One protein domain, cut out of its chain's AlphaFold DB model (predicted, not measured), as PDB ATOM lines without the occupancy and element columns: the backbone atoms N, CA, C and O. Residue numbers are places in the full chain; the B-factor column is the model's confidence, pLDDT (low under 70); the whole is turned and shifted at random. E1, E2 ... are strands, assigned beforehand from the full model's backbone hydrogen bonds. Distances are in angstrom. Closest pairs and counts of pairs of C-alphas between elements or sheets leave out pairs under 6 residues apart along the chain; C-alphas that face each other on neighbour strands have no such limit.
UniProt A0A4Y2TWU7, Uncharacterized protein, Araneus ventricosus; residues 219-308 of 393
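Overview. This is residues 219 to 308 of the 393 residues of an uncharacterized protein of Araneus ventricosus (UniProt A0A4Y2TWU7). With little regular structure, this is a loose row of three small hairpins, E1-E2, E3-E4 in the middle and E5-E6, followed by residues 280 to 308 with no named element. The 90 printed residues hold six named strands, in three antiparallel two-stranded sheets, and no named helix: all strand, though under half of the residues are in named elements. The whole is loose, radius of gyration of the C-alphas 15.6 A, spanning 54 by 27 by 20 A.

Arrangement. E1, residues 224 to 229, and E2, residues 234 to 239, form a hairpin, with N 227 and O 236 3.0 A apart, within hydrogen-bond range. E3, residues 243 to 245, and E4, residues 252 to 254, form another, with N 244 and O 253 at 2.8 A. E5, residues 267 to 270, and E6, residues 276 to 279, form the third, with N 279 and O 267 at 2.8 A. The closest C-alphas of E2 and E4, Cys 239 and Cys 252, are 5.5 A apart; those of E4 and E6, Glu 254 and Phe 277, 7.0 A.

Along the chain. E1, 14.7 A long, begins at C-alpha 224 (-48.490, 6.997, -36.917). E2 is 15.7 A long. E6 ends at C-alpha 279 (-42.066, 24.646, -26.983).

Size, cuts and confidence. The farthest C-alphas, Glu 231 and Gly 308, are 54.7 A apart. The printed part has no cut. The link E4 to E5 is long. Residue 273 is under pLDDT 70.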
ATOM      1  N   CYS A 219     -44.626   5.693 -32.040       89.50
ATOM      2  CA  CYS A 219     -45.079   5.854 -33.418       89.50
ATOM      3  C   CYS A 219     -45.978   4.687 -33.848       89.50
ATOM      4  O   CYS A 219     -45.630   3.878 -34.707       89.50
ATOM      5  N   LYS A 220     -47.132   4.569 -33.194       87.12
ATOM      6  CA  LYS A 220     -48.117   3.509 -33.432       87.12
ATOM      7  C   LYS A 220     -49.540   4.026 -33.225       87.12
ATOM      8  O   LYS A 220     -49.751   4.981 -32.476       87.12
ATOM      9  N   GLY A 221     -50.513   3.370 -33.857       84.50
ATOM     10  CA  GLY A 221     -51.932   3.712 -33.733       84.50
ATOM     11  C   GLY A 221     -52.237   5.116 -34.260       84.50
ATOM     12  O   GLY A 221     -51.855   5.464 -35.372       84.50
ATOM     13  N   GLU A 222     -52.902   5.935 -33.447       82.88
ATOM     14  CA  GLU A 222     -53.345   7.288 -33.828       82.88
ATOM     15  C   GLU A 222     -52.194   8.270 -34.102       82.88
ATOM     16  O   GLU A 222     -52.382   9.296 -34.755       82.88
ATOM     17  N   ASN A 223     -50.984   7.974 -33.623       84.81
ATOM     18  CA  ASN A 223     -49.826   8.844 -33.818       84.81
ATOM     19  C   ASN A 223     -49.110   8.599 -35.152       84.81
ATOM     20  O   ASN A 223     -48.491   9.522 -35.688       84.81
ATOM     21  N   GLY A 224     -49.200   7.388 -35.703       90.62
ATOM     22  CA  GLY A 224     -48.490   6.997 -36.917       90.62
ATOM     23  C   GLY A 224     -48.228   5.497 -37.017       90.62
ATOM     24  O   GLY A 224     -48.781   4.698 -36.262       90.62
ATOM     25  N   THR A 225     -47.353   5.126 -37.948       93.06
ATOM     26  CA  THR A 225     -46.885   3.754 -38.175       93.06
ATOM     27  C   THR A 225     -45.362   3.675 -38.089       93.06
ATOM     28  O   THR A 225     -44.656   4.606 -38.480       93.06
ATOM     29  N   CYS A 226     -44.846   2.554 -37.585       93.94
ATOM     30  CA  CYS A 226     -43.416   2.306 -37.434       93.94
ATOM     31  C   CYS A 226     -43.037   1.010 -38.150       93.94
ATOM     32  O   CYS A 226     -43.438  -0.074 -37.731       93.94
ATOM     33  N   GLU A 227     -42.286   1.120 -39.246       94.19
ATOM     34  CA  GLU A 227     -42.019   0.003 -40.157       94.19
ATOM     35  C   GLU A 227     -40.636   0.113 -40.803       94.19
ATOM     36  O   GLU A 227     -40.043   1.190 -40.898       94.19
ATOM     37  N   TYR A 228     -40.105  -1.018 -41.264       94.81
ATOM     38  CA  TYR A 228     -38.850  -1.048 -42.005       94.81
ATOM     39  C   TYR A 228     -39.037  -0.585 -43.453       94.81
ATOM     40  O   TYR A 228     -39.852  -1.136 -44.190       94.81
ATOM     41  N   SER A 229     -38.232   0.384 -43.895       93.50
ATOM     42  CA  SER A 229     -38.172   0.809 -45.293       93.50
ATOM     43  C   SER A 229     -36.973   0.186 -45.992       93.50
ATOM     44  O   SER A 229     -35.823   0.509 -45.681       93.50
ATOM     45  N   LYS A 230     -37.243  -0.654 -46.996       90.38
ATOM     46  CA  LYS A 230     -36.208  -1.248 -47.857       90.38
ATOM     47  C   LYS A 230     -35.428  -0.194 -48.644       90.38
ATOM     48  O   LYS A 230     -34.216  -0.312 -48.786       90.38
ATOM     49  N   GLU A 231     -36.112   0.848 -49.113       89.50
ATOM     50  CA  GLU A 231     -35.513   1.945 -49.881       89.50
ATOM     51  C   GLU A 231     -34.493   2.724 -49.044       89.50
ATOM     52  O   GLU A 231     -33.361   2.938 -49.472       89.50
ATOM     53  N   LYS A 232     -34.868   3.105 -47.816       90.44
ATOM     54  CA  LYS A 232     -33.979   3.862 -46.922       90.44
ATOM     55  C   LYS A 232     -33.029   2.981 -46.115       90.44
ATOM     56  O   LYS A 232     -32.187   3.520 -45.401       90.44
ATOM     57  N   ARG A 233     -33.186   1.655 -46.194       91.50
ATOM     58  CA  ARG A 233     -32.523   0.655 -45.345       91.50
ATOM     59  C   ARG A 233     -32.481   1.087 -43.878       91.50
ATOM     60  O   ARG A 233     -31.422   1.168 -43.255       91.50
ATOM     61  N   SER A 234     -33.653   1.433 -43.356       94.38
ATOM     62  CA  SER A 234     -33.842   1.894 -41.981       94.38
ATOM     63  C   SER A 234     -35.286   1.683 -41.560       94.38
ATOM     64  O   SER A 234     -36.209   1.805 -42.369       94.38
ATOM     65  N   VAL A 235     -35.492   1.455 -40.269       94.69
ATOM     66  CA  VAL A 235     -36.803   1.596 -39.641       94.69
ATOM     67  C   VAL A 235     -37.193   3.068 -39.651       94.69
ATOM     68  O   VAL A 235     -36.383   3.935 -39.311       94.69
ATOM     69  N   LEU A 236     -38.422   3.349 -40.074       93.44
ATOM     70  CA  LEU A 236     -38.985   4.684 -40.187       93.44
ATOM     71  C   LEU A 236     -40.261   4.793 -39.363       93.44
ATOM     72  O   LEU A 236     -41.054   3.859 -39.287       93.44
ATOM     73  N   CYS A 237     -40.472   5.985 -38.820       93.06
ATOM     74  CA  CYS A 237     -41.743   6.409 -38.265       93.06
ATOM     75  C   CYS A 237     -42.454   7.327 -39.268       93.06
ATOM     76  O   CYS A 237     -41.899   8.351 -39.679       93.06
ATOM     77  N   THR A 238     -43.675   6.962 -39.652       93.25
ATOM     78  CA  THR A 238     -44.551   7.747 -40.525       93.25
ATOM     79  C   THR A 238     -45.711   8.279 -39.703       93.25
ATOM     80  O   THR A 238     -46.554   7.519 -39.239       93.25
ATOM     81  N   CYS A 239     -45.760   9.593 -39.511       92.44
ATOM     82  CA  CYS A 239     -46.792  10.210 -38.688       92.44
ATOM     83  C   CYS A 239     -48.146  10.286 -39.391       92.44
ATOM     84  O   CYS A 239     -48.215  10.455 -40.610       92.44
ATOM     85  N   ALA A 240     -49.213  10.227 -38.594       91.12
ATOM     86  CA  ALA A 240     -50.571  10.485 -39.056       91.12
ATOM     87  C   ALA A 240     -50.709  11.904 -39.663       91.12
ATOM     88  O   ALA A 240     -49.895  12.790 -39.361       91.12
ATOM     89  N   PRO A 241     -51.723  12.156 -40.518       89.25
ATOM     90  CA  PRO A 241     -51.965  13.477 -41.097       89.25
ATOM     91  C   PRO A 241     -51.984  14.592 -40.039       89.25
ATOM     92  O   PRO A 241     -52.548  14.428 -38.963       89.25
ATOM     93  N   GLY A 242     -51.340  15.724 -40.338       85.00
ATOM     94  CA  GLY A 242     -51.208  16.856 -39.406       85.00
ATOM     95  C   GLY A 242     -50.061  16.741 -38.390       85.00
ATOM     96  O   GLY A 242     -49.714  17.734 -37.753       85.00
ATOM     97  N   LYS A 243     -49.407  15.576 -38.283       90.12
ATOM     98  CA  LYS A 243     -48.257  15.356 -37.396       90.12
ATOM     99  C   LYS A 243     -46.949  15.190 -38.175       90.12
ATOM    100  O   LYS A 243     -46.930  14.797 -39.344       90.12
ATOM    101  N   LYS A 244     -45.824  15.483 -37.521       90.56
ATOM    102  CA  LYS A 244     -44.457  15.277 -38.028       90.56
ATOM    103  C   LYS A 244     -43.565  14.701 -36.929       90.56
ATOM    104  O   LYS A 244     -43.802  14.930 -35.745       90.56
ATOM    105  N   VAL A 245     -42.524  13.961 -37.321       89.50
ATOM    106  CA  VAL A 245     -41.557  13.392 -36.369       89.50
ATOM    107  C   VAL A 245     -40.765  14.529 -35.733       89.50
ATOM    108  O   VAL A 245     -40.118  15.312 -36.434       89.50
ATOM    109  N   HIS A 246     -40.798  14.616 -34.407       87.31
ATOM    110  CA  HIS A 246     -39.981  15.560 -33.665       87.31
ATOM    111  C   HIS A 246     -38.511  15.094 -33.693       87.31
ATOM    112  O   HIS A 246     -38.222  13.978 -33.262       87.31
ATOM    113  N   PRO A 247     -37.552  15.913 -34.158       80.75
ATOM    114  CA  PRO A 247     -36.188  15.465 -34.472       80.75
ATOM    115  C   PRO A 247     -35.380  14.983 -33.259       80.75
ATOM    116  O   PRO A 247     -34.447  14.202 -33.419       80.75
ATOM    117  N   LYS A 248     -35.706  15.464 -32.051       81.31
ATOM    118  CA  LYS A 248     -35.015  15.072 -30.810       81.31
ATOM    119  C   LYS A 248     -35.719  13.937 -30.079       81.31
ATOM    120  O   LYS A 248     -35.070  13.027 -29.582       81.31
ATOM    121  N   GLU A 249     -37.042  14.013 -30.011       82.44
ATOM    122  CA  GLU A 249     -37.847  13.068 -29.230       82.44
ATOM    123  C   GLU A 249     -38.221  11.828 -30.044       82.44
ATOM    124  O   GLU A 249     -38.575  10.815 -29.464       82.44
ATOM    125  N   ASN A 250     -38.104  11.884 -31.376       85.31
ATOM    126  CA  ASN A 250     -38.453  10.802 -32.299       85.31
ATOM    127  C   ASN A 250     -39.904  10.306 -32.161       85.31
ATOM    128  O   ASN A 250     -40.219   9.175 -32.509       85.31
ATOM    129  N   ILE A 251     -40.804  11.181 -31.716       85.94
ATOM    130  CA  ILE A 251     -42.244  10.923 -31.624       85.94
ATOM    131  C   ILE A 251     -43.014  11.818 -32.595       85.94
ATOM    132  O   ILE A 251     -42.535  12.888 -32.980       85.94
ATOM    133  N   CYS A 252     -44.203  11.384 -33.003       90.50
ATOM    134  CA  CYS A 252     -45.080  12.168 -33.865       90.50
ATOM    135  C   CYS A 252     -45.814  13.236 -33.064       90.50
ATOM    136  O   CYS A 252     -46.612  12.902 -32.194       90.50
ATOM    137  N   LYS A 253     -45.569  14.502 -33.407       89.19
ATOM    138  CA  LYS A 253     -46.238  15.660 -32.808       89.19
ATOM    139  C   LYS A 253     -46.924  16.507 -33.862       89.19
ATOM    140  O   LYS A 253     -46.445  16.596 -34.995       89.19
ATOM    141  N   GLU A 254     -48.007  17.165 -33.484       91.75
ATOM    142  CA  GLU A 254     -48.588  18.229 -34.297       91.75
ATOM    143  C   GLU A 254     -47.600  19.387 -34.490       91.75
ATOM    144  O   GLU A 254     -46.884  19.800 -33.575       91.75
ATOM    145  N   THR A 255     -47.560  19.926 -35.705       91.44
ATOM    146  CA  THR A 255     -46.770  21.121 -36.028       91.44
ATOM    147  C   THR A 255     -47.560  22.387 -35.755       91.44
ATOM    148  O   THR A 255     -48.781  22.359 -35.852       91.44
ATOM    149  N   CYS A 256     -46.891  23.507 -35.493       93.12
ATOM    150  CA  CYS A 256     -47.506  24.836 -35.381       93.12
ATOM    151  C   CYS A 256     -47.054  25.760 -36.521       93.12
ATOM    152  O   CYS A 256     -45.970  25.564 -37.073       93.12
ATOM    153  N   ASN A 257     -47.843  26.776 -36.874       91.31
ATOM    154  CA  ASN A 257     -47.409  27.805 -37.826       91.31
ATOM    155  C   ASN A 257     -46.860  29.048 -37.117       91.31
ATOM    156  O   ASN A 257     -45.812  29.574 -37.522       91.31
ATOM    157  N   ASP A 258     -47.523  29.462 -36.039       92.88
ATOM    158  CA  ASP A 258     -47.170  30.595 -35.187       92.88
ATOM    159  C   ASP A 258     -47.498  30.329 -33.704       92.88
ATOM    160  O   ASP A 258     -48.051  29.284 -33.346       92.88
ATOM    161  N   ASP A 259     -47.103  31.266 -32.838       93.25
ATOM    162  CA  ASP A 259     -47.214  31.153 -31.378       93.25
ATOM    163  C   ASP A 259     -48.670  31.077 -30.879       93.25
ATOM    164  O   ASP A 259     -48.910  30.543 -29.800       93.25
ATOM    165  N   THR A 260     -49.663  31.537 -31.651       92.31
ATOM    166  CA  THR A 260     -51.077  31.547 -31.222       92.31
ATOM    167  C   THR A 260     -51.687  30.147 -31.165       92.31
ATOM    168  O   THR A 260     -52.646  29.898 -30.425       92.31
ATOM    169  N   GLU A 261     -51.109  29.203 -31.909       93.38
ATOM    170  CA  GLU A 261     -51.507  27.800 -31.856       93.38
ATOM    171  C   GLU A 261     -51.037  27.106 -30.572       93.38
ATOM    172  O   GLU A 261     -51.593  26.074 -30.193       93.38
ATOM    173  N   CYS A 262     -50.029  27.659 -29.895       93.50
ATOM    174  CA  CYS A 262     -49.481  27.112 -28.665       93.50
ATOM    175  C   CYS A 262     -50.213  27.710 -27.452       93.50
ATOM    176  O   CYS A 262     -50.249  28.921 -27.239       93.50
ATOM    177  N   LYS A 263     -50.828  26.858 -26.628       90.75
ATOM    178  CA  LYS A 263     -51.559  27.283 -25.427       90.75
ATOM    179  C   LYS A 263     -50.608  27.748 -24.325       90.75
ATOM    180  O   LYS A 263     -49.441  27.364 -24.296       90.75
ATOM    181  N   TYR A 264     -51.148  28.564 -23.414       88.69
ATOM    182  CA  TYR A 264     -50.457  29.081 -22.224       88.69
ATOM    183  C   TYR A 264     -49.075  29.678 -22.536       88.69
ATOM    184  O   TYR A 264     -48.080  29.346 -21.890       88.69
ATOM    185  N   GLU A 265     -49.034  30.536 -23.559       86.31
ATOM    186  CA  GLU A 265     -47.829  31.266 -23.981       86.31
ATOM    187  C   GLU A 265     -46.670  30.356 -24.432       86.31
ATOM    188  O   GLU A 265     -45.497  30.721 -24.333       86.31
ATOM    189  N   GLY A 266     -46.979  29.154 -24.933       90.31
ATOM    190  CA  GLY A 266     -45.990  28.318 -25.610       90.31
ATOM    191  C   GLY A 266     -45.451  28.992 -26.880       90.31
ATOM    192  O   GLY A 266     -46.141  29.783 -27.519       90.31
ATOM    193  N   LYS A 267     -44.216  28.663 -27.269       94.44
ATOM    194  CA  LYS A 267     -43.559  29.260 -28.447       94.44
ATOM    195  C   LYS A 267     -43.498  28.293 -29.617       94.44
ATOM    196  O   LYS A 267     -43.056  27.157 -29.455       94.44
ATOM    197  N   CYS A 268     -43.873  28.742 -30.806       93.81
ATOM    198  CA  CYS A 268     -43.813  27.957 -32.026       93.81
ATOM    199  C   CYS A 268     -42.429  28.047 -32.679       93.81
ATOM    200  O   CYS A 268     -42.115  28.945 -33.466       93.81
ATOM    201  N   GLU A 269     -41.578  27.071 -32.382       91.88
ATOM    202  CA  GLU A 269     -40.165  27.127 -32.740       91.88
ATOM    203  C   GLU A 269     -39.823  26.178 -33.883       91.88
ATOM    204  O   GLU A 269     -40.157  24.991 -33.857       91.88
ATOM    205  N   ARG A 270     -39.062  26.678 -34.863       87.88
ATOM    206  CA  ARG A 270     -38.480  25.837 -35.914       87.88
ATOM    207  C   ARG A 270     -37.422  24.918 -35.305       87.88
ATOM    208  O   ARG A 270     -36.454  25.385 -34.709       87.88
ATOM    209  N   LYS A 271     -37.581  23.611 -35.499       82.56
ATOM    210  CA  LYS A 271     -36.593  22.603 -35.100       82.56
ATOM    211  C   LYS A 271     -35.816  22.098 -36.323       82.56
ATOM    212  O   LYS A 271     -36.152  22.390 -37.474       82.56
ATOM    213  N   ILE A 272     -34.742  21.350 -36.068       71.88
ATOM    214  CA  ILE A 272     -33.912  20.716 -37.106       71.88
ATOM    215  C   ILE A 272     -34.811  19.835 -37.991       71.88
ATOM    216  O   ILE A 272     -35.590  19.041 -37.476       71.88
ATOM    217  N   GLY A 273     -34.738  20.000 -39.314       68.19
ATOM    218  CA  GLY A 273     -35.665  19.360 -40.262       68.19
ATOM    219  C   GLY A 273     -36.799  20.265 -40.767       68.19
ATOM    220  O   GLY A 273     -37.647  19.809 -41.523       68.19
ATOM    221  N   GLY A 274     -36.817  21.547 -40.380       78.12
ATOM    222  CA  GLY A 274     -37.624  22.596 -41.019       78.12
ATOM    223  C   GLY A 274     -39.035  22.790 -40.453       78.12
ATOM    224  O   GLY A 274     -39.577  23.891 -40.569       78.12
ATOM    225  N   ASN A 275     -39.589  21.776 -39.786       87.94
ATOM    226  CA  ASN A 275     -40.897  21.846 -39.128       87.94
ATOM    227  C   ASN A 275     -40.838  22.681 -37.839       87.94
ATOM    228  O   ASN A 275     -39.823  22.676 -37.131       87.94
ATOM    229  N   LYS A 276     -41.935  23.374 -37.519       92.00
ATOM    230  CA  LYS A 276     -42.094  24.080 -36.244       92.00
ATOM    231  C   LYS A 276     -42.981  23.286 -35.288       92.00
ATOM    232  O   LYS A 276     -43.974  22.698 -35.711       92.00
ATOM    233  N   PHE A 277     -42.623  23.296 -34.010       93.31
ATOM    234  CA  PHE A 277     -43.352  22.621 -32.936       93.31
ATOM    235  C   PHE A 277     -43.474  23.553 -31.732       93.31
ATOM    236  O   PHE A 277     -42.591  24.389 -31.517       93.31
ATOM    237  N   CYS A 278     -44.537  23.398 -30.940       93.00
ATOM    238  CA  CYS A 278     -44.689  24.179 -29.720       93.00
ATOM    239  C   CYS A 278     -43.648  23.754 -28.675       93.00
ATOM    240  O   CYS A 278     -43.479  22.574 -28.368       93.00
ATOM    241  N   SER A 279     -42.947  24.743 -28.137       92.06
ATOM    242  CA  SER A 279     -42.066  24.646 -26.983       92.06
ATOM    243  C   SER A 279     -42.860  25.101 -25.762       92.06
ATOM    244  O   SER A 279     -43.276  26.259 -25.689       92.06
ATOM    245  N   CYS A 280     -43.137  24.172 -24.850       90.81
ATOM    246  CA  CYS A 280     -44.032  24.404 -23.722       90.81
ATOM    247  C   CYS A 280     -43.290  24.918 -22.492       90.81
ATOM    248  O   CYS A 280     -42.165  24.499 -22.212       90.81
ATOM    249  N   ASN A 281     -43.954  25.793 -21.734       87.50
ATOM    250  CA  ASN A 281     -43.468  26.228 -20.431       87.50
ATOM    251  C   ASN A 281     -43.435  25.054 -19.436       87.50
ATOM    252  O   ASN A 281     -44.126  24.044 -19.606       87.50
ATOM    253  N   LEU A 282     -42.608  25.180 -18.395       84.25
ATOM    254  CA  LEU A 282     -42.462  24.150 -17.364       84.25
ATOM    255  C   LEU A 282     -43.823  23.789 -16.752       84.25
ATOM    256  O   LEU A 282     -44.623  24.659 -16.421       84.25
ATOM    257  N   GLY A 283     -44.075  22.488 -16.596       81.81
ATOM    258  CA  GLY A 283     -45.340  21.977 -16.062       81.81
ATOM    259  C   GLY A 283     -46.463  21.828 -17.094       81.81
ATOM    260  O   GLY A 283     -47.542  21.366 -16.727       81.81
ATOM    261  N   LEU A 284     -46.226  22.151 -18.370       88.62
ATOM    262  CA  LEU A 284     -47.167  21.913 -19.467       88.62
ATOM    263  C   LEU A 284     -46.696  20.770 -20.379       88.62
ATOM    264  O   LEU A 284     -45.502  20.566 -20.595       88.62
ATOM    265  N   THR A 285     -47.650  20.031 -20.934       87.44
ATOM    266  CA  THR A 285     -47.452  18.916 -21.867       87.44
ATOM    267  C   THR A 285     -48.476  18.965 -23.010       87.44
ATOM    268  O   THR A 285     -49.341  19.843 -23.069       87.44
ATOM    269  N   GLY A 286     -48.362  18.024 -23.950       87.69
ATOM    270  CA  GLY A 286     -49.166  17.977 -25.171       87.69
ATOM    271  C   GLY A 286     -48.523  18.736 -26.334       87.69
ATOM    272  O   GLY A 286     -47.652  19.583 -26.140       87.69
ATOM    273  N   ASP A 287     -48.949  18.421 -27.555       89.62
ATOM    274  CA  ASP A 287     -48.326  18.939 -28.783       89.62
ATOM    275  C   ASP A 287     -48.494  20.457 -28.963       89.62
ATOM    276  O   ASP A 287     -47.666  21.103 -29.606       89.62
ATOM    277  N   LYS A 288     -49.545  21.033 -28.366       92.31
ATOM    278  CA  LYS A 288     -49.874  22.465 -28.364       92.31
ATOM    279  C   LYS A 288     -49.821  23.062 -26.956       92.31
ATOM    280  O   LYS A 288     -50.433  24.097 -26.715       92.31
ATOM    281  N   CYS A 289     -49.126  22.414 -26.017       91.25
ATOM    282  CA  CYS A 289     -49.009  22.840 -24.616       91.25
ATOM    283  C   CYS A 289     -50.346  22.946 -23.865       91.25
ATOM    284  O   CYS A 289     -50.453  23.664 -22.879       91.25
ATOM    285  N   GLN A 290     -51.387  22.259 -24.335       89.75
ATOM    286  CA  GLN A 290     -52.750  22.367 -23.816       89.75
ATOM    287  C   GLN A 290     -52.969  21.626 -22.493       89.75
ATOM    288  O   GLN A 290     -53.971  21.864 -21.817       89.75
ATOM    289  N   THR A 291     -52.066  20.716 -22.128       87.12
ATOM    290  CA  THR A 291     -52.206  19.873 -20.944       87.12
ATOM    291  C   THR A 291     -51.345  20.416 -19.818       87.12
ATOM    292  O   THR A 291     -50.165  20.684 -19.992       87.12
ATOM    293  N   VAL A 292     -51.923  20.539 -18.630       87.88
ATOM    294  CA  VAL A 292     -51.183  20.896 -17.419       87.88
ATOM    295  C   VAL A 292     -50.753  19.596 -16.747       87.88
ATOM    296  O   VAL A 292     -51.609  18.819 -16.324       87.88
ATOM    297  N   PHE A 293     -49.448  19.329 -16.670       85.56
ATOM    298  CA  PHE A 293     -48.904  18.046 -16.213       85.56
ATOM    299  C   PHE A 293     -49.442  17.649 -14.841       85.56
ATOM    300  O   PHE A 293     -49.912  16.529 -14.664       85.56
ATOM    301  N   ASP A 294     -49.454  18.580 -13.890       86.25
ATOM    302  CA  ASP A 294     -49.935  18.327 -12.532       86.25
ATOM    303  C   ASP A 294     -51.439  18.037 -12.460       86.25
ATOM    304  O   ASP A 294     -51.880  17.385 -11.518       86.25
ATOM    305  N   CYS A 295     -52.216  18.466 -13.454       84.50
ATOM    306  CA  CYS A 295     -53.638  18.146 -13.575       84.50
ATOM    307  C   CYS A 295     -53.886  16.839 -14.351       84.50
ATOM    308  O   CYS A 295     -55.019  16.371 -14.425       84.50
ATOM    309  N   SER A 296     -52.851  16.251 -14.956       82.19
ATOM    310  CA  SER A 296     -52.973  15.023 -15.742       82.19
ATOM    311  C   SER A 296     -53.134  13.778 -14.846       82.19
ATOM    312  O   SER A 296     -52.841  13.827 -13.648       82.19
ATOM    313  N   PRO A 297     -53.539  12.616 -15.398       79.56
ATOM    314  CA  PRO A 297     -53.685  11.367 -14.636       79.56
ATOM    315  C   PRO A 297     -52.406  10.863 -13.944       79.56
ATOM    316  O   PRO A 297     -52.480   9.967 -13.099       79.56
ATOM    317  N   SER A 298     -51.244  11.409 -14.306       79.06
ATOM    318  CA  SER A 298     -49.935  11.142 -13.701       79.06
ATOM    319  C   SER A 298     -49.388  12.323 -12.885       79.06
ATOM    320  O   SER A 298     -48.261  12.256 -12.406       79.06
ATOM    321  N   GLY A 299     -50.158  13.405 -12.749       82.94
ATOM    322  CA  GLY A 299     -49.761  14.641 -12.083       82.94
ATOM    323  C   GLY A 299     -50.062  14.692 -10.584       82.94
ATOM    324  O   GLY A 299     -50.782  13.854 -10.037       82.94
ATOM    325  N   LYS A 300     -49.537  15.730  -9.920       84.56
ATOM    326  CA  LYS A 300     -49.697  15.981  -8.476       84.56
ATOM    327  C   LYS A 300     -51.157  16.066  -8.013       84.56
ATOM    328  O   LYS A 300     -51.471  15.649  -6.902       84.56
ATOM    329  N   TYR A 301     -52.042  16.605  -8.843       84.38
ATOM    330  CA  TYR A 301     -53.459  16.814  -8.538       84.38
ATOM    331  C   TYR A 301     -54.361  15.760  -9.190       84.38
ATOM    332  O   TYR A 301     -55.540  16.017  -9.445       84.38
ATOM    333  N   LYS A 302     -53.832  14.555  -9.441       82.12
ATOM    334  CA  LYS A 302     -54.626  13.416  -9.905       82.12
ATOM    335  C   LYS A 302     -55.864  13.222  -9.020       82.12
ATOM    336  O   LYS A 302     -55.758  13.113  -7.802       82.12
ATOM    337  N   GLY A 303     -57.041  13.157  -9.640       75.81
ATOM    338  CA  GLY A 303     -58.315  12.970  -8.936       75.81
ATOM    339  C   GLY A 303     -58.902  14.242  -8.317       75.81
ATOM    340  O   GLY A 303     -59.965  14.166  -7.711       75.81
ATOM    341  N   CYS A 304     -58.270  15.409  -8.503       82.06
ATOM    342  CA  CYS A 304     -58.813  16.699  -8.069       82.06
ATOM    343  C   CYS A 304     -60.236  16.928  -8.596       82.06
ATOM    344  O   CYS A 304     -61.130  17.257  -7.817       82.06
ATOM    345  N   GLU A 305     -60.452  16.693  -9.888       78.62
ATOM    346  CA  GLU A 305     -61.766  16.859 -10.523       78.62
ATOM    347  C   GLU A 305     -62.783  15.827 -10.027       78.62
ATOM    348  O   GLU A 305     -63.928  16.173  -9.755       78.62
ATOM    349  N   ASN A 306     -62.342  14.592  -9.773       80.69
ATOM    350  CA  ASN A 306     -63.190  13.545  -9.194       80.69
ATOM    351  C   ASN A 306     -63.625  13.868  -7.753       80.69
ATOM    352  O   ASN A 306     -64.645  13.367  -7.295       80.69
ATOM    353  N   SER A 307     -62.859  14.703  -7.043       78.06
ATOM    354  CA  SER A 307     -63.187  15.209  -5.702       78.06
ATOM    355  C   SER A 307     -63.986  16.522  -5.709       78.06
ATOM    356  O   SER A 307     -64.075  17.176  -4.676       78.06
ATOM    357  N   GLY A 308     -64.517  16.948  -6.863       78.19
ATOM    358  CA  GLY A 308     -65.293  18.190  -7.000       78.19
ATOM    359  C   GLY A 308     -64.459  19.477  -7.073       78.19
ATOM    360  O   GLY A 308     -65.016  20.573  -7.111       78.19
TER     361      GLY A 308